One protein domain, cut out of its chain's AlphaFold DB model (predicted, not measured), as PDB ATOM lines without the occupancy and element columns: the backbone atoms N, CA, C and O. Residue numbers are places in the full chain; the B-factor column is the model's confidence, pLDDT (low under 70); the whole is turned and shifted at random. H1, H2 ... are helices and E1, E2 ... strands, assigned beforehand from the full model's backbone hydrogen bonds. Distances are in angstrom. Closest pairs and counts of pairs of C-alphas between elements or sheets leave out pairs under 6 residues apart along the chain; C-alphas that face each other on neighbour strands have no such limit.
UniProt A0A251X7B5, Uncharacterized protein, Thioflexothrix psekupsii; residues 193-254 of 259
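Overview. This is residues 193 to 254 of the 259 residues of an uncharacterized protein of Thioflexothrix psekupsii (UniProt A0A251X7B5). A small sheet of three strands, E1, E3 and E4, makes a wall, and the rest of the printed part folds over one face of it, mostly as long links. On that side, short E2 pairs with two stretches of link, across from the sheet, and the closing helix H1 sits by the edge strand E4. The 62 printed residues hold four named strands and one named helix, in the order E1, E2, E3, E4, H1; the sheet, ordered E1, E3, E4, is mixed. The class is mixed, helices and strands, with under half of the residues in named elements. The whole is compact, with a radius of gyration of the C-alphas of 10.6 A, yet elongated, spanning 31 by 20 by 20 A.

Arrangement. E1, residues 193 to 196, is an edge strand, parallel to the inner strand E3, residues 222 to 228, at 30 degrees. N 194 and O 223 are 2.9 A apart, within hydrogen-bond range, as are N 225 and O 194, 2.9 A. E3 and the other edge strand, E4, residues 231 to 236, form a hairpin, antiparallel at 159 degrees; N 224 and O 235 are 2.8 A apart, within hydrogen-bond range. E2, residues 208 to 210, pairs with no named strand and is apart from E1, E3 and E4. Short antiparallel pairings join its residues 209 to 210 with residues 201 to 202, and its residues 208 to 209 with residues 245 to 246. H1, residues 248 to 254, is on the sheet at a height of 7.4 A, only just over none of its strands, with 2 of its C-alphas falling on E4. The closest C-alphas of E4 and H1, those of Tyr 233 and Phe 254, are 5.4 A apart; those of E2 and H1, Val 208 and Arg 248, are 5.6 A apart. In H1, 1 of 3 O i to N i+4 pairs and 3 of 4 O i to N i+3 pairs are within hydrogen-bond range.

Along the chain. E1 begins at C-alpha 193, (25.333, -35.113, 73.940). E3, the longest strand, measures 18.5 A from first to last C-alpha, beginning at (25.345, -36.149, 79.595), and E4 measures 16.4 A. H1 measures 10.1 A and ends at C-alpha 254, (15.534, -26.358, 79.478).

Size, cuts and confidence. The two C-alphas farthest apart, those of Arg 219 and Asn 229, are 31.3 A apart. The printed part has no cut. The links E1 to E2, E2 to E3 and E4 to H1 are long, with 11 residues each, and E3 to E4 is tight. The mean pLDDT of the printed part is 90.3, and no printed residue is under 70.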
ATOM      1  N   ASN A 193      26.688 -35.368  74.416       87.88
ATOM      2  CA  ASN A 193      25.333 -35.113  73.940       87.88
ATOM      3  C   ASN A 193      24.692 -36.438  73.543       87.88
ATOM      4  O   ASN A 193      25.252 -37.178  72.730       87.88
ATOM      5  N   HIS A 194      23.515 -36.717  74.092       88.56
ATOM      6  CA  HIS A 194      22.698 -37.855  73.702       88.56
ATOM      7  C   HIS A 194      21.391 -37.352  73.095       88.56
ATOM      8  O   HIS A 194      20.490 -36.917  73.810       88.56
ATOM      9  N   SER A 195      21.316 -37.362  71.766       90.38
ATOM     10  CA  SER A 195      20.115 -36.940  71.047       90.38
ATOM     11  C   SER A 195      19.064 -38.039  71.061       90.38
ATOM     12  O   SER A 195      19.376 -39.185  70.739       90.38
ATOM     13  N   ILE A 196      17.830 -37.669  71.393       88.94
ATOM     14  CA  ILE A 196      16.668 -38.555  71.380       88.94
ATOM     15  C   ILE A 196      15.516 -37.899  70.618       88.94
ATOM     16  O   ILE A 196      15.349 -36.675  70.650       88.94
ATOM     17  N   GLU A 197      14.734 -38.731  69.941       87.31
ATOM     18  CA  GLU A 197      13.493 -38.333  69.278       87.31
ATOM     19  C   GLU A 197      12.301 -38.482  70.246       87.31
ATOM     20  O   GLU A 197      12.465 -38.893  71.399       87.31
ATOM     21  N   GLU A 198      11.095 -38.132  69.790       83.81
ATOM     22  CA  GLU A 198       9.873 -38.126  70.613       83.81
ATOM     23  C   GLU A 198       9.530 -39.491  71.238       83.81
ATOM     24  O   GLU A 198       8.892 -39.542  72.284       83.81
ATOM     25  N   ASP A 199       9.974 -40.605  70.651       86.31
ATOM     26  CA  ASP A 199       9.768 -41.956  71.187       86.31
ATOM     27  C   ASP A 199      10.671 -42.287  72.390       86.31
ATOM     28  O   ASP A 199      10.373 -43.199  73.166       86.31
ATOM     29  N   GLY A 200      11.748 -41.522  72.590       89.12
ATOM     30  CA  GLY A 200      12.657 -41.639  73.730       89.12
ATOM     31  C   GLY A 200      12.161 -40.943  75.001       89.12
ATOM     32  O   GLY A 200      12.854 -40.976  76.025       89.12
ATOM     33  N   ILE A 201      10.989 -40.303  74.962       93.56
ATOM     34  CA  ILE A 201      10.450 -39.509  76.066       93.56
ATOM     35  C   ILE A 201       8.935 -39.701  76.212       93.56
ATOM     36  O   ILE A 201       8.175 -39.636  75.255       93.56
ATOM     37  N   ASP A 202       8.472 -39.914  77.441       94.19
ATOM     38  CA  ASP A 202       7.053 -39.916  77.780       94.19
ATOM     39  C   ASP A 202       6.672 -38.558  78.378       94.19
ATOM     40  O   ASP A 202       7.024 -38.216  79.514       94.19
ATOM     41  N   VAL A 203       5.944 -37.781  77.575       93.06
ATOM     42  CA  VAL A 203       5.384 -36.472  77.926       93.06
ATOM     43  C   VAL A 203       3.864 -36.529  78.119       93.06
ATOM     44  O   VAL A 203       3.200 -35.502  77.998       93.06
ATOM     45  N   SER A 204       3.276 -37.689  78.414       90.31
ATOM     46  CA  SER A 204       1.832 -37.791  78.675       90.31
ATOM     47  C   SER A 204       1.427 -37.307  80.078       90.31
ATOM     48  O   SER A 204       0.279 -36.911  80.281       90.31
ATOM     49  N   GLY A 205       2.366 -37.289  81.031       87.69
ATOM     50  CA  GLY A 205       2.125 -36.944  82.436       87.69
ATOM     51  C   GLY A 205       3.057 -35.873  83.015       87.69
ATOM     52  O   GLY A 205       3.803 -35.200  82.298       87.69
ATOM     53  N   ASP A 206       2.979 -35.704  84.334       92.88
ATOM     54  CA  ASP A 206       3.958 -34.999  85.168       92.88
ATOM     55  C   ASP A 206       4.344 -35.959  86.309       92.88
ATOM     56  O   ASP A 206       3.454 -36.384  87.055       92.88
ATOM     57  N   PRO A 207       5.618 -36.378  86.421       95.81
ATOM     58  CA  PRO A 207       6.793 -35.862  85.716       95.81
ATOM     59  C   PRO A 207       6.939 -36.350  84.265       95.81
ATOM     60  O   PRO A 207       6.386 -37.376  83.872       95.81
ATOM     61  N   VAL A 208       7.728 -35.611  83.482       96.12
ATOM     62  CA  VAL A 208       8.235 -36.047  82.173       96.12
ATOM     63  C   VAL A 208       9.261 -37.156  82.402       96.12
ATOM     64  O   VAL A 208      10.155 -37.002  83.240       96.12
ATOM     65  N   LYS A 209       9.146 -38.269  81.669       95.81
ATOM     66  CA  LYS A 209       9.995 -39.453  81.857       95.81
ATOM     67  C   LYS A 209      10.844 -39.742  80.625       95.81
ATOM     68  O   LYS A 209      10.334 -39.829  79.517       95.81
ATOM     69  N   PHE A 210      12.132 -39.979  80.837       94.12
ATOM     70  CA  PHE A 210      13.074 -40.345  79.785       94.12
ATOM     71  C   PHE A 210      13.190 -41.869  79.681       94.12
ATOM     72  O   PHE A 210      13.511 -42.550  80.657       94.12
ATOM     73  N   LEU A 211      12.941 -42.415  78.490       92.75
ATOM     74  CA  LEU A 211      12.914 -43.855  78.204       92.75
ATOM     75  C   LEU A 211      14.251 -44.354  77.637       92.75
ATOM     76  O   LEU A 211      14.291 -45.198  76.747       92.75
ATOM     77  N   ILE A 212      15.357 -43.826  78.158       87.06
ATOM     78  CA  ILE A 212      16.713 -44.138  77.698       87.06
ATOM     79  C   ILE A 212      17.564 -44.754  78.796       87.06
ATOM     80  O   ILE A 212      17.302 -44.587  79.990       87.06
ATOM     81  N   GLU A 213      18.637 -45.432  78.396       84.38
ATOM     82  CA  GLU A 213      19.689 -45.806  79.329       84.38
ATOM     83  C   GLU A 213      20.636 -44.638  79.572       84.38
ATOM     84  O   GLU A 213      21.268 -44.114  78.657       84.38
ATOM     85  N   ILE A 214      20.731 -44.243  80.838       77.00
ATOM     86  CA  ILE A 214      21.644 -43.205  81.296       77.00
ATOM     87  C   ILE A 214      22.817 -43.939  81.933       77.00
ATOM     88  O   ILE A 214      22.641 -44.669  82.909       77.00
ATOM     89  N   GLN A 215      24.006 -43.785  81.351       74.31
ATOM     90  CA  GLN A 215      25.236 -44.265  81.981       74.31
ATOM     91  C   GLN A 215      25.468 -43.528  83.305       74.31
ATOM     92  O   GLN A 215      24.826 -42.519  83.574       74.31
ATOM     93  N   ASP A 216      26.392 -44.017  84.133       75.25
ATOM     94  CA  ASP A 216      26.743 -43.388  85.411       75.25
ATOM     95  C   ASP A 216      26.931 -41.865  85.264       75.25
ATOM     96  O   ASP A 216      27.945 -41.400  84.735       75.25
ATOM     97  N   LYS A 217      25.942 -41.097  85.749       73.94
ATOM     98  CA  LYS A 217      25.888 -39.636  85.612       73.94
ATOM     99  C   LYS A 217      27.036 -38.930  86.331       73.94
ATOM    100  O   LYS A 217      27.380 -37.815  85.956       73.94
ATOM    101  N   ALA A 218      27.663 -39.576  87.321       72.31
ATOM    102  CA  ALA A 218      28.841 -39.034  87.992       72.31
ATOM    103  C   ALA A 218      30.101 -39.157  87.123       72.31
ATOM    104  O   ALA A 218      30.998 -38.315  87.201       72.31
ATOM    105  N   ARG A 219      30.172 -40.197  86.287       74.25
ATOM    106  CA  ARG A 219      31.334 -40.487  85.440       74.25
ATOM    107  C   ARG A 219      31.209 -39.914  84.030       74.25
ATOM    108  O   ARG A 219      32.212 -39.493  83.461       74.25
ATOM    109  N   PHE A 220      29.999 -39.907  83.482       78.38
ATOM    110  CA  PHE A 220      29.690 -39.471  82.122       78.38
ATOM    111  C   PHE A 220      28.513 -38.486  82.146       78.38
ATOM    112  O   PHE A 220      27.398 -38.838  81.742       78.38
ATOM    113  N   PRO A 221      28.729 -37.253  82.644       84.00
ATOM    114  CA  PRO A 221      27.701 -36.224  82.586       84.00
ATOM    115  C   PRO A 221      27.252 -36.048  81.136       84.00
ATOM    116  O   PRO A 221      28.071 -35.973  80.215       84.00
ATOM    117  N   THR A 222      25.941 -36.071  80.927       89.25
ATOM    118  CA  THR A 222      25.345 -36.149  79.595       89.25
ATOM    119  C   THR A 222      24.238 -35.114  79.494       89.25
ATOM    120  O   THR A 222      23.416 -34.992  80.399       89.25
ATOM    121  N   ASP A 223      24.209 -34.380  78.390       92.19
ATOM    122  CA  ASP A 223      23.078 -33.543  78.014       92.19
ATOM    123  C   ASP A 223      22.177 -34.339  77.076       92.19
ATOM    124  O   ASP A 223      22.579 -34.746  75.981       92.19
ATOM    125  N   ILE A 224      20.951 -34.586  77.525       93.44
ATOM    126  CA  ILE A 224      19.931 -35.244  76.719       93.44
ATOM    127  C   ILE A 224      19.302 -34.177  75.831       93.44
ATOM    128  O   ILE A 224      18.666 -33.239  76.323       93.44
ATOM    129  N   ILE A 225      19.507 -34.310  74.522       94.50
ATOM    130  CA  ILE A 225      18.976 -33.384  73.527       94.50
ATOM    131  C   ILE A 225      17.672 -33.961  72.987       94.50
ATOM    132  O   ILE A 225      17.694 -34.928  72.234       94.50
ATOM    133  N   VAL A 226      16.546 -33.368  73.374       94.19
ATOM    134  CA  VAL A 226      15.206 -33.822  72.971       94.19
ATOM    135  C   VAL A 226      14.683 -32.912  71.878       94.19
ATOM    136  O   VAL A 226      14.705 -31.695  72.060       94.19
ATOM    137  N   THR A 227      14.175 -33.480  70.785       92.81
ATOM    138  CA  THR A 227      13.332 -32.740  69.837       92.81
ATOM    139  C   THR A 227      11.876 -33.125  70.076       92.81
ATOM    140  O   THR A 227      11.536 -34.298  69.986       92.81
ATOM    141  N   LEU A 228      11.028 -32.150  70.404       90.56
ATOM    142  CA  LEU A 228       9.602 -32.351  70.669       90.56
ATOM    143  C   LEU A 228       8.812 -31.213  70.025       90.56
ATOM    144  O   LEU A 228       9.038 -30.052  70.359       90.56
ATOM    145  N   ASN A 229       7.886 -31.525  69.114       89.12
ATOM    146  CA  ASN A 229       7.070 -30.525  68.409       89.12
ATOM    147  C   ASN A 229       7.894 -29.387  67.757       89.12
ATOM    148  O   ASN A 229       7.508 -28.221  67.820       89.12
ATOM    149  N   ASN A 230       9.031 -29.718  67.132       88.88
ATOM    150  CA  ASN A 230      10.034 -28.791  66.564       88.88
ATOM    151  C   ASN A 230      10.829 -27.943  67.570       88.88
ATOM    152  O   ASN A 230      11.737 -27.216  67.162       88.88
ATOM    153  N   ASP A 231      10.550 -28.055  68.863       92.88
ATOM    154  CA  ASP A 231      11.366 -27.441  69.898       92.88
ATOM    155  C   ASP A 231      12.502 -28.373  70.308       92.88
ATOM    156  O   ASP A 231      12.351 -29.596  70.322       92.88
ATOM    157  N   LYS A 232      13.650 -27.791  70.663       94.56
ATOM    158  CA  LYS A 232      14.789 -28.537  71.200       94.56
ATOM    159  C   LYS A 232      14.969 -28.235  72.675       94.56
ATOM    160  O   LYS A 232      14.935 -27.075  73.072       94.56
ATOM    161  N   TYR A 233      15.248 -29.261  73.461       95.62
ATOM    162  CA  TYR A 233      15.532 -29.161  74.890       95.62
ATOM    163  C   TYR A 233      16.915 -29.741  75.151       95.62
ATOM    164  O   TYR A 233      17.293 -30.724  74.517       95.62
ATOM    165  N   ALA A 234      17.675 -29.132  76.057       94.94
ATOM    166  CA  ALA A 234      18.954 -29.664  76.517       94.94
ATOM    167  C   ALA A 234      18.868 -29.922  78.018       94.94
ATOM    168  O   ALA A 234      19.017 -28.998  78.816       94.94
ATOM    169  N   VAL A 235      18.583 -31.172  78.387       94.94
ATOM    170  CA  VAL A 235      18.344 -31.566  79.778       94.94
ATOM    171  C   VAL A 235      19.576 -32.293  80.322       94.94
ATOM    172  O   VAL A 235      19.864 -33.409  79.880       94.94
ATOM    173  N   PRO A 236      20.308 -31.697  81.275       93.88
ATOM    174  CA  PRO A 236      21.409 -32.366  81.958       93.88
ATOM    175  C   PRO A 236      20.905 -33.589  82.725       93.88
ATOM    176  O   PRO A 236      19.889 -33.509  83.420       93.88
ATOM    177  N   THR A 237      21.632 -34.706  82.681       92.44
ATOM    178  CA  THR A 237      21.283 -35.902  83.467       92.44
ATOM    179  C   THR A 237      21.292 -35.654  84.976       92.44
ATOM    180  O   THR A 237      20.627 -36.372  85.721       92.44
ATOM    181  N   GLU A 238      21.997 -34.625  85.446       91.88
ATOM    182  CA  GLU A 238      21.984 -34.183  86.842       91.88
ATOM    183  C   GLU A 238      20.625 -33.641  87.298       91.88
ATOM    184  O   GLU A 238      20.333 -33.692  88.489       91.88
ATOM    185  N   MET A 239      19.790 -33.172  86.366       92.94
ATOM    186  CA  MET A 239      18.449 -32.645  86.656       92.94
ATOM    187  C   MET A 239      17.389 -33.744  86.759       92.94
ATOM    188  O   MET A 239      16.231 -33.464  87.067       92.94
ATOM    189  N   LEU A 240      17.761 -34.991  86.459       92.62
ATOM    190  CA  LEU A 240      16.851 -36.126  86.489       92.62
ATOM    191  C   LEU A 240      16.887 -36.840  87.843       92.62
ATOM    192  O   LEU A 240      17.954 -37.051  88.437       92.62
ATOM    193  N   SER A 241      15.708 -37.287  88.282       92.38
ATOM    194  CA  SER A 241      15.564 -38.235  89.389       92.38
ATOM    195  C   SER A 241      16.216 -39.586  89.061       92.38
ATOM    196  O   SER A 241      16.628 -39.846  87.925       92.38
ATOM    197  N   GLU A 242      16.301 -40.480  90.046       89.38
ATOM    198  CA  GLU A 242      16.812 -41.845  89.839       89.38
ATOM    199  C   GLU A 242      15.957 -42.638  88.836       89.38
ATOM    200  O   GLU A 242      16.477 -43.416  88.038       89.38
ATOM    201  N   GLU A 243      14.653 -42.360  88.791       92.00
ATOM    202  CA  GLU A 243      13.685 -42.926  87.846       92.00
ATOM    203  C   GLU A 243      13.732 -42.272  86.457       92.00
ATOM    204  O   GLU A 243      12.878 -42.560  85.614       92.00
ATOM    205  N   LYS A 244      14.731 -41.414  86.205       93.69
ATOM    206  CA  LYS A 244      14.942 -40.701  84.936       93.69
ATOM    207  C   LYS A 244      13.775 -39.761  84.618       93.69
ATOM    208  O   LYS A 244      13.304 -39.688  83.482       93.69
ATOM    209  N   THR A 245      13.284 -39.064  85.642       95.38
ATOM    210  CA  THR A 245      12.146 -38.146  85.523       95.38
ATOM    211  C   THR A 245      12.505 -36.718  85.918       95.38
ATOM    212  O   THR A 245      13.451 -36.496  86.672       95.38
ATOM    213  N   ILE A 246      11.747 -35.749  85.408       96.19
ATOM    214  CA  ILE A 246      11.857 -34.323  85.735       96.19
ATOM    215  C   ILE A 246      10.460 -33.699  85.733       96.19
ATOM    216  O   ILE A 246       9.615 -34.078  84.920       96.19
ATOM    217  N   SER A 247      10.188 -32.740  86.623       96.69
ATOM    218  CA  SER A 247       8.894 -32.044  86.570       96.69
ATOM    219  C   SER A 247       8.729 -31.345  85.223       96.69
ATOM    220  O   SER A 247       9.684 -30.760  84.698       96.69
ATOM    221  N   ARG A 248       7.512 -31.344  84.680       95.50
ATOM    222  CA  ARG A 248       7.228 -30.659  83.414       95.50
ATOM    223  C   ARG A 248       7.613 -29.185  83.476       95.50
ATOM    224  O   ARG A 248       8.241 -28.669  82.563       95.50
ATOM    225  N   SER A 249       7.300 -28.520  84.587       95.25
ATOM    226  CA  SER A 249       7.620 -27.101  84.774       95.25
ATOM    227  C   SER A 249       9.119 -26.792  84.675       95.25
ATOM    228  O   SER A 249       9.492 -25.713  84.217       95.25
ATOM    229  N   LEU A 250       9.975 -27.726  85.096       95.12
ATOM    230  CA  LEU A 250      11.424 -27.592  85.019       95.12
ATOM    231  C   LEU A 250      11.946 -27.994  83.635       95.12
ATOM    232  O   LEU A 250      12.796 -27.297  83.091       95.12
ATOM    233  N   PHE A 251      11.401 -29.060  83.042       96.00
ATOM    234  CA  PHE A 251      11.714 -29.489  81.676       96.00
ATOM    235  C   PHE A 251      11.562 -28.349  80.662       96.00
ATOM    236  O   PHE A 251      12.484 -28.075  79.896       96.00
ATOM    237  N   GLU A 252      10.444 -27.623  80.716       95.62
ATOM    238  CA  GLU A 252      10.173 -26.513  79.795       95.62
ATOM    239  C   GLU A 252      11.201 -25.373  79.911       95.62
ATOM    240  O   GLU A 252      11.498 -24.687  78.934       95.62
ATOM    241  N   LYS A 253      11.822 -25.194  81.085       95.81
ATOM    242  CA  LYS A 253      12.890 -24.199  81.285       95.81
ATOM    243  C   LYS A 253      14.225 -24.609  80.654       95.81
ATOM    244  O   LYS A 253      15.118 -23.772  80.542       95.81
ATOM    245  N   PHE A 254      14.374 -25.863  80.228       95.62
ATOM    246  CA  PHE A 254      15.534 -26.358  79.478       95.62
ATOM    247  C   PHE A 254      15.361 -26.267  77.957       95.62
ATOM    248  O   PHE A 254      16.218 -26.742  77.205       95.62
TER     249      PHE A 254